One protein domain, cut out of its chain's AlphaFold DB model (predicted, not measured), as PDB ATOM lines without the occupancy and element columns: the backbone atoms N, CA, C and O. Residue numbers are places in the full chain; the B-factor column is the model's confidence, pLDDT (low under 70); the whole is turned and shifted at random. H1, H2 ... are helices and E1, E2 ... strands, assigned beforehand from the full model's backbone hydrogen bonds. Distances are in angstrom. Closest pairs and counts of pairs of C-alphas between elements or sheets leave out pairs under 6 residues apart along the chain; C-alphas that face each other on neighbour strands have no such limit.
ATOM      1  N   LEU A 793     127.079 136.970 126.637       89.00
ATOM      2  CA  LEU A 793     128.326 137.683 126.926       89.00
ATOM      3  C   LEU A 793     128.422 138.117 128.396       89.00
ATOM      4  O   LEU A 793     127.419 138.339 129.084       89.00
ATOM      5  N   THR A 794     129.651 138.272 128.886       86.81
ATOM      6  CA  THR A 794     129.925 138.997 130.134       86.81
ATOM      7  C   THR A 794     129.870 140.512 129.903       86.81
ATOM      8  O   THR A 794     129.932 140.991 128.771       86.81
ATOM      9  N   ALA A 795     129.765 141.293 130.984       84.19
ATOM     10  CA  ALA A 795     129.795 142.756 130.885       84.19
ATOM     11  C   ALA A 795     131.109 143.270 130.261       84.19
ATOM     12  O   ALA A 795     131.079 144.216 129.488       84.19
ATOM     13  N   GLU A 796     132.235 142.613 130.552       84.94
ATOM     14  CA  GLU A 796     133.553 142.937 129.992       84.94
ATOM     15  C   GLU A 796     133.621 142.642 128.486       84.94
ATOM     16  O   GLU A 796     133.987 143.513 127.703       84.94
ATOM     17  N   GLN A 797     133.146 141.466 128.057       86.44
ATOM     18  CA  GLN A 797     133.080 141.089 126.638       86.44
ATOM     19  C   GLN A 797     132.168 142.010 125.818       86.44
ATOM     20  O   GLN A 797     132.393 142.225 124.627       86.44
ATOM     21  N   PHE A 798     131.118 142.552 126.435       86.31
ATOM     22  CA  PHE A 798     130.248 143.520 125.779       86.31
ATOM     23  C   PHE A 798     130.903 144.906 125.643       86.31
ATOM     24  O   PHE A 798     130.716 145.571 124.624       86.31
ATOM     25  N   GLU A 799     131.712 145.340 126.612       84.19
ATOM     26  CA  GLU A 799     132.501 146.570 126.463       84.19
ATOM     27  C   GLU A 799     133.610 146.404 125.407       84.19
ATOM     28  O   GLU A 799     133.796 147.291 124.577       84.19
ATOM     29  N   GLU A 800     134.252 145.231 125.302       85.06
ATOM     30  CA  GLU A 800     135.156 144.915 124.179       85.06
ATOM     31  C   GLU A 800     134.472 145.020 122.807       85.06
ATOM     32  O   GLU A 800     135.096 145.465 121.838       85.06
ATOM     33  N   LEU A 801     133.197 144.624 122.718       84.31
ATOM     34  CA  LEU A 801     132.388 144.749 121.505       84.31
ATOM     35  C   LEU A 801     132.106 146.223 121.164       84.31
ATOM     36  O   LEU A 801     132.198 146.606 119.999       84.31
ATOM     37  N   LYS A 802     131.814 147.070 122.161       79.00
ATOM     38  CA  LYS A 802     131.634 148.523 121.964       79.00
ATOM     39  C   LYS A 802     132.920 149.234 121.556       79.00
ATOM     40  O   LYS A 802     132.880 150.141 120.731       79.00
ATOM     41  N   GLU A 803     134.049 148.831 122.131       81.50
ATOM     42  CA  GLU A 803     135.372 149.386 121.825       81.50
ATOM     43  C   GLU A 803     135.937 148.883 120.482       81.50
ATOM     44  O   GLU A 803     137.004 149.322 120.055       81.50
ATOM     45  N   GLY A 804     135.238 147.966 119.800       74.75
ATOM     46  CA  GLY A 804     135.647 147.407 118.509       74.75
ATOM     47  C   GLY A 804     136.772 146.370 118.593       74.75
ATOM     48  O   GLY A 804     137.299 145.967 117.556       74.75
ATOM     49  N   ARG A 805     137.139 145.921 119.805       77.31
ATOM     50  CA  ARG A 805     138.103 144.827 120.035       77.31
ATOM     51  C   ARG A 805     137.511 143.451 119.722       77.31
ATOM     52  O   ARG A 805     138.247 142.531 119.381       77.31
ATOM     53  N   ARG A 806     136.187 143.326 119.819       78.38
ATOM     54  CA  ARG A 806     135.386 142.170 119.394       78.38
ATOM     55  C   ARG A 806     134.432 142.628 118.288       78.38
ATOM     56  O   ARG A 806     133.970 143.765 118.326       78.38
ATOM     57  N   GLN A 807     134.136 141.775 117.306       75.12
ATOM     58  CA  GLN A 807     133.251 142.122 116.187       75.12
ATOM     59  C   GLN A 807     132.105 141.120 116.040       75.12
ATOM     60  O   GLN A 807     132.332 139.918 115.941       75.12
ATOM     61  N   ILE A 808     130.873 141.634 115.982       79.81
ATOM     62  CA  ILE A 808     129.678 140.899 115.553       79.81
ATOM     63  C   ILE A 808     129.168 141.606 114.298       79.81
ATOM     64  O   ILE A 808     128.595 142.692 114.374       79.81
ATOM     65  N   ASN A 809     129.423 140.987 113.145       67.12
ATOM     66  CA  ASN A 809     129.197 141.585 111.826       67.12
ATOM     67  C   ASN A 809     127.741 141.474 111.335       67.12
ATOM     68  O   ASN A 809     127.412 142.003 110.274       67.12
ATOM     69  N   THR A 810     126.871 140.796 112.087       74.25
ATOM     70  CA  THR A 810     125.462 140.550 111.741       74.25
ATOM     71  C   THR A 810     124.519 141.172 112.769       74.25
ATOM     72  O   THR A 810     124.944 141.701 113.799       74.25
ATOM     73  N   HIS A 811     123.213 141.104 112.505       84.44
ATOM     74  CA  HIS A 811     122.220 141.327 113.551       84.44
ATOM     75  C   HIS A 811     122.340 140.231 114.621       84.44
ATOM     76  O   HIS A 811     122.659 139.083 114.305       84.44
ATOM     77  N   ALA A 812     122.127 140.586 115.886       89.00
ATOM     78  CA  ALA A 812     122.255 139.663 117.007       89.00
ATOM     79  C   ALA A 812     121.401 140.084 118.206       89.00
ATOM     80  O   ALA A 812     121.099 141.261 118.407       89.00
ATOM     81  N   MET A 813     121.039 139.100 119.018       90.38
ATOM     82  CA  MET A 813     120.440 139.280 120.330       90.38
ATOM     83  C   MET A 813     121.500 138.933 121.378       90.38
ATOM     84  O   MET A 813     121.939 137.792 121.480       90.38
ATOM     85  N   ILE A 814     121.951 139.928 122.133       89.50
ATOM     86  CA  ILE A 814     123.024 139.793 123.116       89.50
ATOM     87  C   ILE A 814     122.410 139.758 124.508       89.50
ATOM     88  O   ILE A 814     121.767 140.711 124.946       89.50
ATOM     89  N   PHE A 815     122.645 138.667 125.220       87.94
ATOM     90  CA  PHE A 815     122.256 138.497 126.605       87.94
ATOM     91  C   PHE A 815     123.455 138.732 127.530       87.94
ATOM     92  O   PHE A 815     124.460 138.021 127.457       87.94
ATOM     93  N   ILE A 816     123.347 139.723 128.420       85.31
ATOM     94  CA  ILE A 816     124.373 140.024 129.425       85.31
ATOM     95  C   ILE A 816     124.020 139.313 130.726       85.31
ATOM     96  O   ILE A 816     123.169 139.770 131.498       85.31
ATOM     97  N   TYR A 817     124.723 138.215 131.003       69.56
ATOM     98  CA  TYR A 817     124.324 137.278 132.056       69.56
ATOM     99  C   TYR A 817     124.322 137.893 133.473       69.56
ATOM    100  O   TYR A 817     123.417 137.620 134.254       69.56
ATOM    101  N   ASN A 818     125.269 138.786 133.790       71.62
ATOM    102  CA  ASN A 818     125.384 139.414 135.118       71.62
ATOM    103  C   ASN A 818     124.347 140.512 135.398       71.62
ATOM    104  O   ASN A 818     124.171 140.904 136.549       71.62
ATOM    105  N   LYS A 819     123.712 141.058 134.357       72.12
ATOM    106  CA  LYS A 819     122.783 142.196 134.462       72.12
ATOM    107  C   LYS A 819     121.347 141.831 134.100       72.12
ATOM    108  O   LYS A 819     120.466 142.671 134.232       72.12
ATOM    109  N   VAL A 820     121.129 140.595 133.646       72.56
ATOM    110  CA  VAL A 820     119.834 140.105 133.170       72.56
ATOM    111  C   VAL A 820     119.240 141.051 132.111       72.56
ATOM    112  O   VAL A 820     118.067 141.414 132.128       72.56
ATOM    113  N   GLN A 821     120.101 141.503 131.198       83.06
ATOM    114  CA  GLN A 821     119.787 142.521 130.200       83.06
ATOM    115  C   GLN A 821     119.907 141.923 128.800       83.06
ATOM    116  O   GLN A 821     120.903 141.266 128.486       83.06
ATOM    117  N   LEU A 822     118.894 142.166 127.969       87.19
ATOM    118  CA  LEU A 822     118.845 141.769 126.570       87.19
ATOM    119  C   LEU A 822     119.077 142.990 125.678       87.19
ATOM    120  O   LEU A 822     118.441 144.029 125.855       87.19
ATOM    121  N   LEU A 823     119.964 142.857 124.701       88.50
ATOM    122  CA  LEU A 823     120.323 143.921 123.775       88.50
ATOM    123  C   LEU A 823     120.157 143.435 122.339       88.50
ATOM    124  O   LEU A 823     120.674 142.385 121.968       88.50
ATOM    125  N   TYR A 824     119.474 144.220 121.518       88.12
ATOM    126  CA  TYR A 824     119.403 143.992 120.080       88.12
ATOM    127  C   TYR A 824     120.528 144.766 119.405       88.12
ATOM    128  O   TYR A 824     120.589 145.992 119.510       88.12
ATOM    129  N   TRP A 825     121.415 144.049 118.728       86.12
ATOM    130  CA  TRP A 825     122.603 144.573 118.067       86.12
ATOM    131  C   TRP A 825     122.454 144.495 116.550       86.12
ATOM    132  O   TRP A 825     122.089 143.448 116.021       86.12
ATOM    133  N   GLU A 826     122.756 145.577 115.838       84.31
ATOM    134  CA  GLU A 826     122.846 145.597 114.373       84.31
ATOM    135  C   GLU A 826     123.706 146.786 113.928       84.31
ATOM    136  O   GLU A 826     123.705 147.840 114.564       84.31
ATOM    137  N   ASN A 827     124.443 146.641 112.822       73.12
ATOM    138  CA  ASN A 827     125.308 147.702 112.279       73.12
ATOM    139  C   ASN A 827     126.281 148.300 113.319       73.12
ATOM    140  O   ASN A 827     126.463 149.518 113.384       73.12
ATOM    141  N   ASN A 828     126.896 147.444 114.139       75.00
ATOM    142  CA  ASN A 828     127.817 147.821 115.216       75.00
ATOM    143  C   ASN A 828     127.225 148.763 116.283       75.00
ATOM    144  O   ASN A 828     127.955 149.524 116.919       75.00
ATOM    145  N   LYS A 829     125.899 148.750 116.467       80.38
ATOM    146  CA  LYS A 829     125.201 149.554 117.476       80.38
ATOM    147  C   LYS A 829     124.098 148.751 118.157       80.38
ATOM    148  O   LYS A 829     123.505 147.846 117.574       80.38
ATOM    149  N   VAL A 830     123.787 149.140 119.391       85.81
ATOM    150  CA  VAL A 830     122.588 148.676 120.096       85.81
ATOM    151  C   VAL A 830     121.385 149.433 119.540       85.81
ATOM    152  O   VAL A 830     121.328 150.658 119.631       85.81
ATOM    153  N   ILE A 831     120.430 148.712 118.959       86.56
ATOM    154  CA  ILE A 831     119.158 149.276 118.492       86.56
ATOM    155  C   ILE A 831     118.177 149.404 119.651       86.56
ATOM    156  O   ILE A 831     117.395 150.352 119.708       86.56
ATOM    157  N   ARG A 832     118.176 148.420 120.556       84.81
ATOM    158  CA  ARG A 832     117.204 148.359 121.642       84.81
ATOM    159  C   ARG A 832     117.730 147.605 122.845       84.81
ATOM    160  O   ARG A 832     118.373 146.571 122.696       84.81
ATOM    161  N   GLU A 833     117.369 148.098 124.020       88.19
ATOM    162  CA  GLU A 833     117.600 147.429 125.293       88.19
ATOM    163  C   GLU A 833     116.265 146.967 125.871       88.19
ATOM    164  O   GLU A 833     115.255 147.667 125.765       88.19
ATOM    165  N   HIS A 834     116.255 145.776 126.457       85.06
ATOM    166  CA  HIS A 834     115.082 145.199 127.093       85.06
ATOM    167  C   HIS A 834     115.495 144.421 128.335       85.06
ATOM    168  O   HIS A 834     116.469 143.668 128.318       85.06
ATOM    169  N   THR A 835     114.734 144.581 129.409       84.62
ATOM    170  CA  THR A 835     114.813 143.701 130.573       84.62
ATOM    171  C   THR A 835     113.626 142.761 130.471       84.62
ATOM    172  O   THR A 835     112.492 143.236 130.574       84.62
ATOM    173  N   PRO A 836     113.845 141.464 130.211       78.38
ATOM    174  CA  PRO A 836     112.717 140.572 130.019       78.38
ATOM    175  C   PRO A 836     111.843 140.434 131.275       78.38
ATOM    176  O   PRO A 836     112.242 140.816 132.377       78.38
ATOM    177  N   ILE A 837     110.633 139.909 131.094       76.56
ATOM    178  CA  ILE A 837     109.629 139.677 132.146       76.56
ATOM    179  C   ILE A 837     109.270 138.176 132.127       76.56
ATOM    180  O   ILE A 837     109.146 137.618 131.041       76.56
ATOM    181  N   ASP A 838     109.180 137.526 133.300       68.25
ATOM    182  CA  ASP A 838     108.887 136.084 133.504       68.25
ATOM    183  C   ASP A 838     109.724 135.068 132.686       68.25
ATOM    184  O   ASP A 838     109.221 134.347 131.836       68.25
ATOM    185  N   TYR A 839     111.034 134.985 132.953       68.31
ATOM    186  CA  TYR A 839     112.014 134.363 132.039       68.31
ATOM    187  C   TYR A 839     113.188 133.669 132.750       68.31
ATOM    188  O   TYR A 839     114.168 133.266 132.118       68.31
ATOM    189  N   ARG A 840     113.122 133.547 134.084       66.75
ATOM    190  CA  ARG A 840     114.228 133.033 134.910       66.75
ATOM    191  C   ARG A 840     114.630 131.614 134.503       66.75
ATOM    192  O   ARG A 840     115.819 131.327 134.460       66.75
ATOM    193  N   GLU A 841     113.663 130.763 134.179       69.56
ATOM    194  CA  GLU A 841     113.903 129.378 133.754       69.56
ATOM    195  C   GLU A 841     114.508 129.311 132.344       69.56
ATOM    196  O   GLU A 841     115.560 128.702 132.159       69.56
ATOM    197  N   THR A 842     113.940 130.035 131.377       72.06
ATOM    198  CA  THR A 842     114.411 130.067 129.981       72.06
ATOM    199  C   THR A 842     115.850 130.582 129.847       72.06
ATOM    200  O   THR A 842     116.628 130.096 129.026       72.06
ATOM    201  N   LEU A 843     116.252 131.547 130.680       70.19
ATOM    202  CA  LEU A 843     117.637 132.021 130.713       70.19
ATOM    203  C   LEU A 843     118.612 131.043 131.354       70.19
ATOM    204  O   LEU A 843     119.776 131.003 130.954       70.19
ATOM    205  N   ILE A 844     118.165 130.294 132.364       74.12
ATOM    206  CA  ILE A 844     118.974 129.233 132.963       74.12
ATOM    207  C   ILE A 844     119.238 128.163 131.900       74.12
ATOM    208  O   ILE A 844     120.389 127.765 131.729       74.12
ATOM    209  N   GLU A 845     118.218 127.772 131.128       77.94
ATOM    210  CA  GLU A 845     118.371 126.853 129.990       77.94
ATOM    211  C   GLU A 845     119.379 127.390 128.961       77.94
ATOM    212  O   GLU A 845     120.317 126.683 128.585       77.94
ATOM    213  N   LEU A 846     119.260 128.666 128.571       81.12
ATOM    214  CA  LEU A 846     120.173 129.297 127.610       81.12
ATOM    215  C   LEU A 846     121.619 129.348 128.127       81.12
ATOM    216  O   LEU A 846     122.565 129.193 127.357       81.12
ATOM    217  N   TYR A 847     121.803 129.552 129.431       76.81
ATOM    218  CA  TYR A 847     123.120 129.633 130.059       76.81
ATOM    219  C   TYR A 847     123.851 128.281 130.105       76.81
ATOM    220  O   TYR A 847     125.083 128.245 130.011       76.81
ATOM    221  N   ILE A 848     123.106 127.180 130.254       80.50
ATOM    222  CA  ILE A 848     123.656 125.819 130.367       80.50
ATOM    223  C   ILE A 848     124.112 125.276 129.000       80.50
ATOM    224  O   ILE A 848     124.967 124.390 128.948       80.50
ATOM    225  N   HIS A 849     123.604 125.814 127.888       82.19
ATOM    226  CA  HIS A 849     124.040 125.399 126.557       82.19
ATOM    227  C   HIS A 849     125.496 125.773 126.240       82.19
ATOM    228  O   HIS A 849     126.044 126.785 126.696       82.19
ATOM    229  N   SER A 850     126.129 124.917 125.431       80.75
ATOM    230  CA  SER A 850     127.476 125.144 124.919       80.75
ATOM    231  C   SER A 850     127.510 126.374 124.011       80.75
ATOM    232  O   SER A 850     126.529 126.723 123.357       80.75
ATOM    233  N   ARG A 851     128.651 127.059 124.010       85.94
ATOM    234  CA  ARG A 851     128.881 128.318 123.298       85.94
ATOM    235  C   ARG A 851     130.131 128.190 122.445       85.94
ATOM    236  O   ARG A 851     131.044 127.447 122.812       85.94
ATOM    237  N   ASP A 852     130.169 128.900 121.326       83.62
ATOM    238  CA  ASP A 852     131.399 129.030 120.550       83.62
ATOM    239  C   ASP A 852     132.385 130.022 121.200       83.62
ATOM    240  O   ASP A 852     132.130 130.589 122.268       83.62
ATOM    241  N   VAL A 853     133.543 130.209 120.561       80.75
ATOM    242  CA  VAL A 853     134.624 131.090 121.044       80.75
ATOM    243  C   VAL A 853     134.157 132.550 121.173       80.75
ATOM    244  O   VAL A 853     134.624 133.285 122.048       80.75
ATOM    245  N   ASP A 854     133.175 132.949 120.366       78.19
ATOM    246  CA  ASP A 854     132.607 134.294 120.335       78.19
ATOM    247  C   ASP A 854     131.384 134.445 121.256       78.19
ATOM    248  O   ASP A 854     130.823 135.534 121.378       78.19
ATOM    249  N   GLY A 855     131.002 133.395 121.988       83.81
ATOM    250  CA  GLY A 855     129.868 133.403 122.910       83.81
ATOM    251  C   GLY A 855     128.506 133.235 122.231       83.81
ATOM    252  O   GLY A 855     127.484 133.417 122.898       83.81
ATOM    253  N   LYS A 856     128.465 132.885 120.940       87.75
ATOM    254  CA  LYS A 856     127.238 132.519 120.221       87.75
ATOM    255  C   LYS A 856     126.763 131.155 120.708       87.75
ATOM    256  O   LYS A 856     127.560 130.228 120.878       87.75
ATOM    257  N   VAL A 857     125.456 131.010 120.897       88.31
ATOM    258  CA  VAL A 857     124.837 129.696 121.107       88.31
ATOM    259  C   VAL A 857     124.599 129.072 119.727       88.31
ATOM    260  O   VAL A 857     123.821 129.626 118.945       88.31
ATOM    261  N   PRO A 858     125.278 127.964 119.370       84.19
ATOM    262  CA  PRO A 858     125.158 127.385 118.043       84.19
ATOM    263  C   PRO A 858     123.750 126.803 117.846       84.19
ATOM    264  O   PRO A 858     123.243 126.143 118.758       84.19
ATOM    265  N   PRO A 859     123.121 127.004 116.675       78.19
ATOM    266  CA  PRO A 859     121.816 126.435 116.352       78.19
ATOM    267  C   PRO A 859     121.951 124.934 116.053       78.19
ATOM    268  O   PRO A 859     122.203 124.525 114.921       78.19
ATOM    269  N   THR A 860     121.817 124.096 117.079       78.75
ATOM    270  CA  THR A 860     121.832 122.632 116.973       78.75
ATOM    271  C   THR A 860     120.419 122.073 117.096       78.75
ATOM    272  O   THR A 860     119.496 122.749 117.545       78.75
ATOM    273  N   THR A 861     120.245 120.802 116.746       67.94
ATOM    274  CA  THR A 861     118.987 120.062 116.913       67.94
ATOM    275  C   THR A 861     118.416 120.132 118.343       67.94
ATOM    276  O   THR A 861     117.198 120.061 118.510       67.94
ATOM    277  N   GLU A 862     119.271 120.292 119.361       74.06
ATOM    278  CA  GLU A 862     118.880 120.423 120.773       74.06
ATOM    279  C   GLU A 862     118.602 121.876 121.183       74.06
ATOM    280  O   GLU A 862     117.639 122.129 121.902       74.06
ATOM    281  N   SER A 863     119.410 122.838 120.722       83.31
ATOM    282  CA  SER A 863     119.276 124.243 121.131       83.31
ATOM    283  C   SER A 863     118.221 125.012 120.329       83.31
ATOM    284  O   SER A 863     117.673 125.993 120.826       83.31
ATOM    285  N   MET A 864     117.888 124.585 119.108       84.94
ATOM    286  CA  MET A 864     116.987 125.331 118.222       84.94
ATOM    287  C   MET A 864     115.581 125.598 118.784       84.94
ATOM    288  O   MET A 864     115.135 126.740 118.658       84.94
ATOM    289  N   PRO A 865     114.884 124.643 119.431       84.81
ATOM    290  CA  PRO A 865     113.591 124.921 120.069       84.81
ATOM    291  C   PRO A 865     113.681 126.015 121.139       84.81
ATOM    292  O   PRO A 865     112.803 126.871 121.249       84.81
ATOM    293  N   LEU A 866     114.777 126.034 121.904       86.69
ATOM    294  CA  LEU A 866     115.033 127.081 122.886       86.69
ATOM    295  C   LEU A 866     115.283 128.436 122.207       86.69
ATOM    296  O   LEU A 866     114.671 129.429 122.595       86.69
ATOM    297  N   LEU A 867     116.139 128.477 121.181       88.44
ATOM    298  CA  LEU A 867     116.463 129.708 120.450       88.44
ATOM    299  C   LEU A 867     115.226 130.314 119.765       88.44
ATOM    300  O   LEU A 867     115.031 131.530 119.827       88.44
ATOM    301  N   TYR A 868     114.379 129.471 119.164       89.19
ATOM    302  CA  TYR A 868     113.112 129.869 118.546       89.19
ATOM    303  C   TYR A 868     112.162 130.504 119.565       89.19
ATOM    304  O   TYR A 868     111.722 131.642 119.376       89.19
ATOM    305  N   ARG A 869     111.906 129.798 120.673       87.81
ATOM    306  CA  ARG A 869     111.035 130.248 121.765       87.81
ATOM    307  C   ARG A 869     111.500 131.579 122.352       87.81
ATOM    308  O   ARG A 869     110.724 132.531 122.364       87.81
ATOM    309  N   ILE A 870     112.781 131.684 122.722       87.25
ATOM    310  CA  ILE A 870     113.365 132.923 123.260       87.25
ATOM    311  C   ILE A 870     113.187 134.061 122.265       87.25
ATOM    312  O   ILE A 870     112.715 135.137 122.620       87.25
ATOM    313  N   THR A 871     113.542 133.836 121.004       89.06
ATOM    314  CA  THR A 871     113.503 134.897 120.002       89.06
ATOM    315  C   THR A 871     112.072 135.386 119.766       89.06
ATOM    316  O   THR A 871     111.856 136.594 119.702       89.06
ATOM    317  N   LYS A 872     111.078 134.488 119.691       87.44
ATOM    318  CA  LYS A 872     109.661 134.840 119.489       87.44
ATOM    319  C   LYS A 872     109.074 135.571 120.702       87.44
ATOM    320  O   LYS A 872     108.444 136.612 120.529       87.44
ATOM    321  N   GLU A 873     109.324 135.078 121.915       86.94
ATOM    322  CA  GLU A 873     108.853 135.697 123.162       86.94
ATOM    323  C   GLU A 873     109.476 137.082 123.383       86.94
ATOM    324  O   GLU A 873     108.765 138.059 123.624       86.94
ATOM    325  N   MET A 874     110.799 137.203 123.237       86.94
ATOM    326  CA  MET A 874     111.516 138.466 123.446       86.94
ATOM    327  C   MET A 874     111.196 139.501 122.364       86.94
ATOM    328  O   MET A 874     111.089 140.698 122.653       86.94
ATOM    329  N   ALA A 875     111.018 139.063 121.116       85.75
ATOM    330  CA  ALA A 875     110.561 139.928 120.035       85.75
ATOM    331  C   ALA A 875     109.135 140.434 120.304       85.75
ATOM    332  O   ALA A 875     108.886 141.629 120.169       85.75
TER     333      ALA A 875
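What this domain is: This is residues 793 to 875 of the 1229 residues of the protein "Curved DNA binding protein DnaJ" of Legionella shakespearei DSM 23087 (UniProt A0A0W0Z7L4). You are looking at a small twisted sheet of three strands, with the short helix H1 at one side of it and the helical hairpin of H2 and H3 at the other. Between H2 and H3 a wide loop, residues 849 to 863, swings away from the two helices and comes back, and E1, an edge strand of the sheet, lies nearest the middle of the whole. The 83 printed residues hold three named helices and three named strands in the order H1, E1, E2, E3, H2, H3; the sheet runs E1, E2, E3, all antiparallel, and the class is mixed, helices and strands. The whole is compact, with a radius of gyration of the C-alphas of 12.4 A, and rounded, spanning 32 by 26 by 21 A.

How they stand to each other: Begin at H1, residues 795 to 802, which is on the sheet of E1, residues 812 to 816, E2, residues 821 to 826, and E3, residues 829 to 834, but only grazes it with its residues 795 to 802. Look at Ala 795 and Ile 816, the closest C-alphas of H1 and E1, 6.2 A apart. At E3 the closest pair is Lys 802 and Lys 829, whose C-alphas are 7.9 A apart. Going on, you meet a meander, each strand the antiparallel neighbour of the one before. E1 and E2 form a hairpin with 153 degrees between their directions; here N 814 and O 823 are 2.8 A apart and N 812 and O 825 are 2.9 A apart, both within hydrogen-bond range. E2 and E3 form the next hairpin, at 150 degrees, with N 831 and O 824 at 2.8 A and N 824 and O 832 at 2.9 A, again within hydrogen-bond range. E1 and E3 are the edge strands, and the sheet is only just strongly twisted, with C-alphas up to 4.3 A off its best plane. H2, residues 840 to 848, is not on the sheet and is apart from E1 and E2. H2 touches H3, residues 864 to 875, and the two form a helical hairpin at a steep tilt of 44 degrees, opposite ways. Their closest C-alphas are those of Leu 846 and Leu 866, 7.3 A apart, and H3 touches H2 with residues 866 to 870 alone. H3 is on the sheet but only grazes it, with its residues 870 to 875. H1 is apart from both H2 and H3. In H1, H2 and H3 every O i to N i+4 pair is within hydrogen-bond range.

Where its parts are: Find C-alpha 795 at (129.795, 142.756, 130.885); from there H1 runs 10.8 A to C-alpha 802. E1 covers 12.6 A from Ala 812 to Ile 816, and E2 covers 16.4 A from Gln 821 to Glu 826. Pick up E3 at C-alpha 829, (125.201, 149.554, 117.476), and trace its 14.6 A to His 834. H2 runs 12.7 A from Arg 840 to Ile 848. H3, the longest helix, runs 16.1 A from Met 864 to C-alpha 875 at (110.561, 139.928, 120.035).

The domain as a whole: The two C-alphas farthest apart are those of Glu 803 and Thr 861, 33.9 A, while the first and last printed C-alphas, 793 and 875, are 19.2 A apart. The printed part has no cut. The link from H2 to H3, 15 residues, is long; the link from H1 to E1, 9 residues, is short, and those from E1 to E2, E2 to E3 and E3 to H2 are tight. Check the B-factor column for the model's confidence: the mean pLDDT of the printed part is 81.4, and residues 809, 817, 838 to 841 and 861 are under 70.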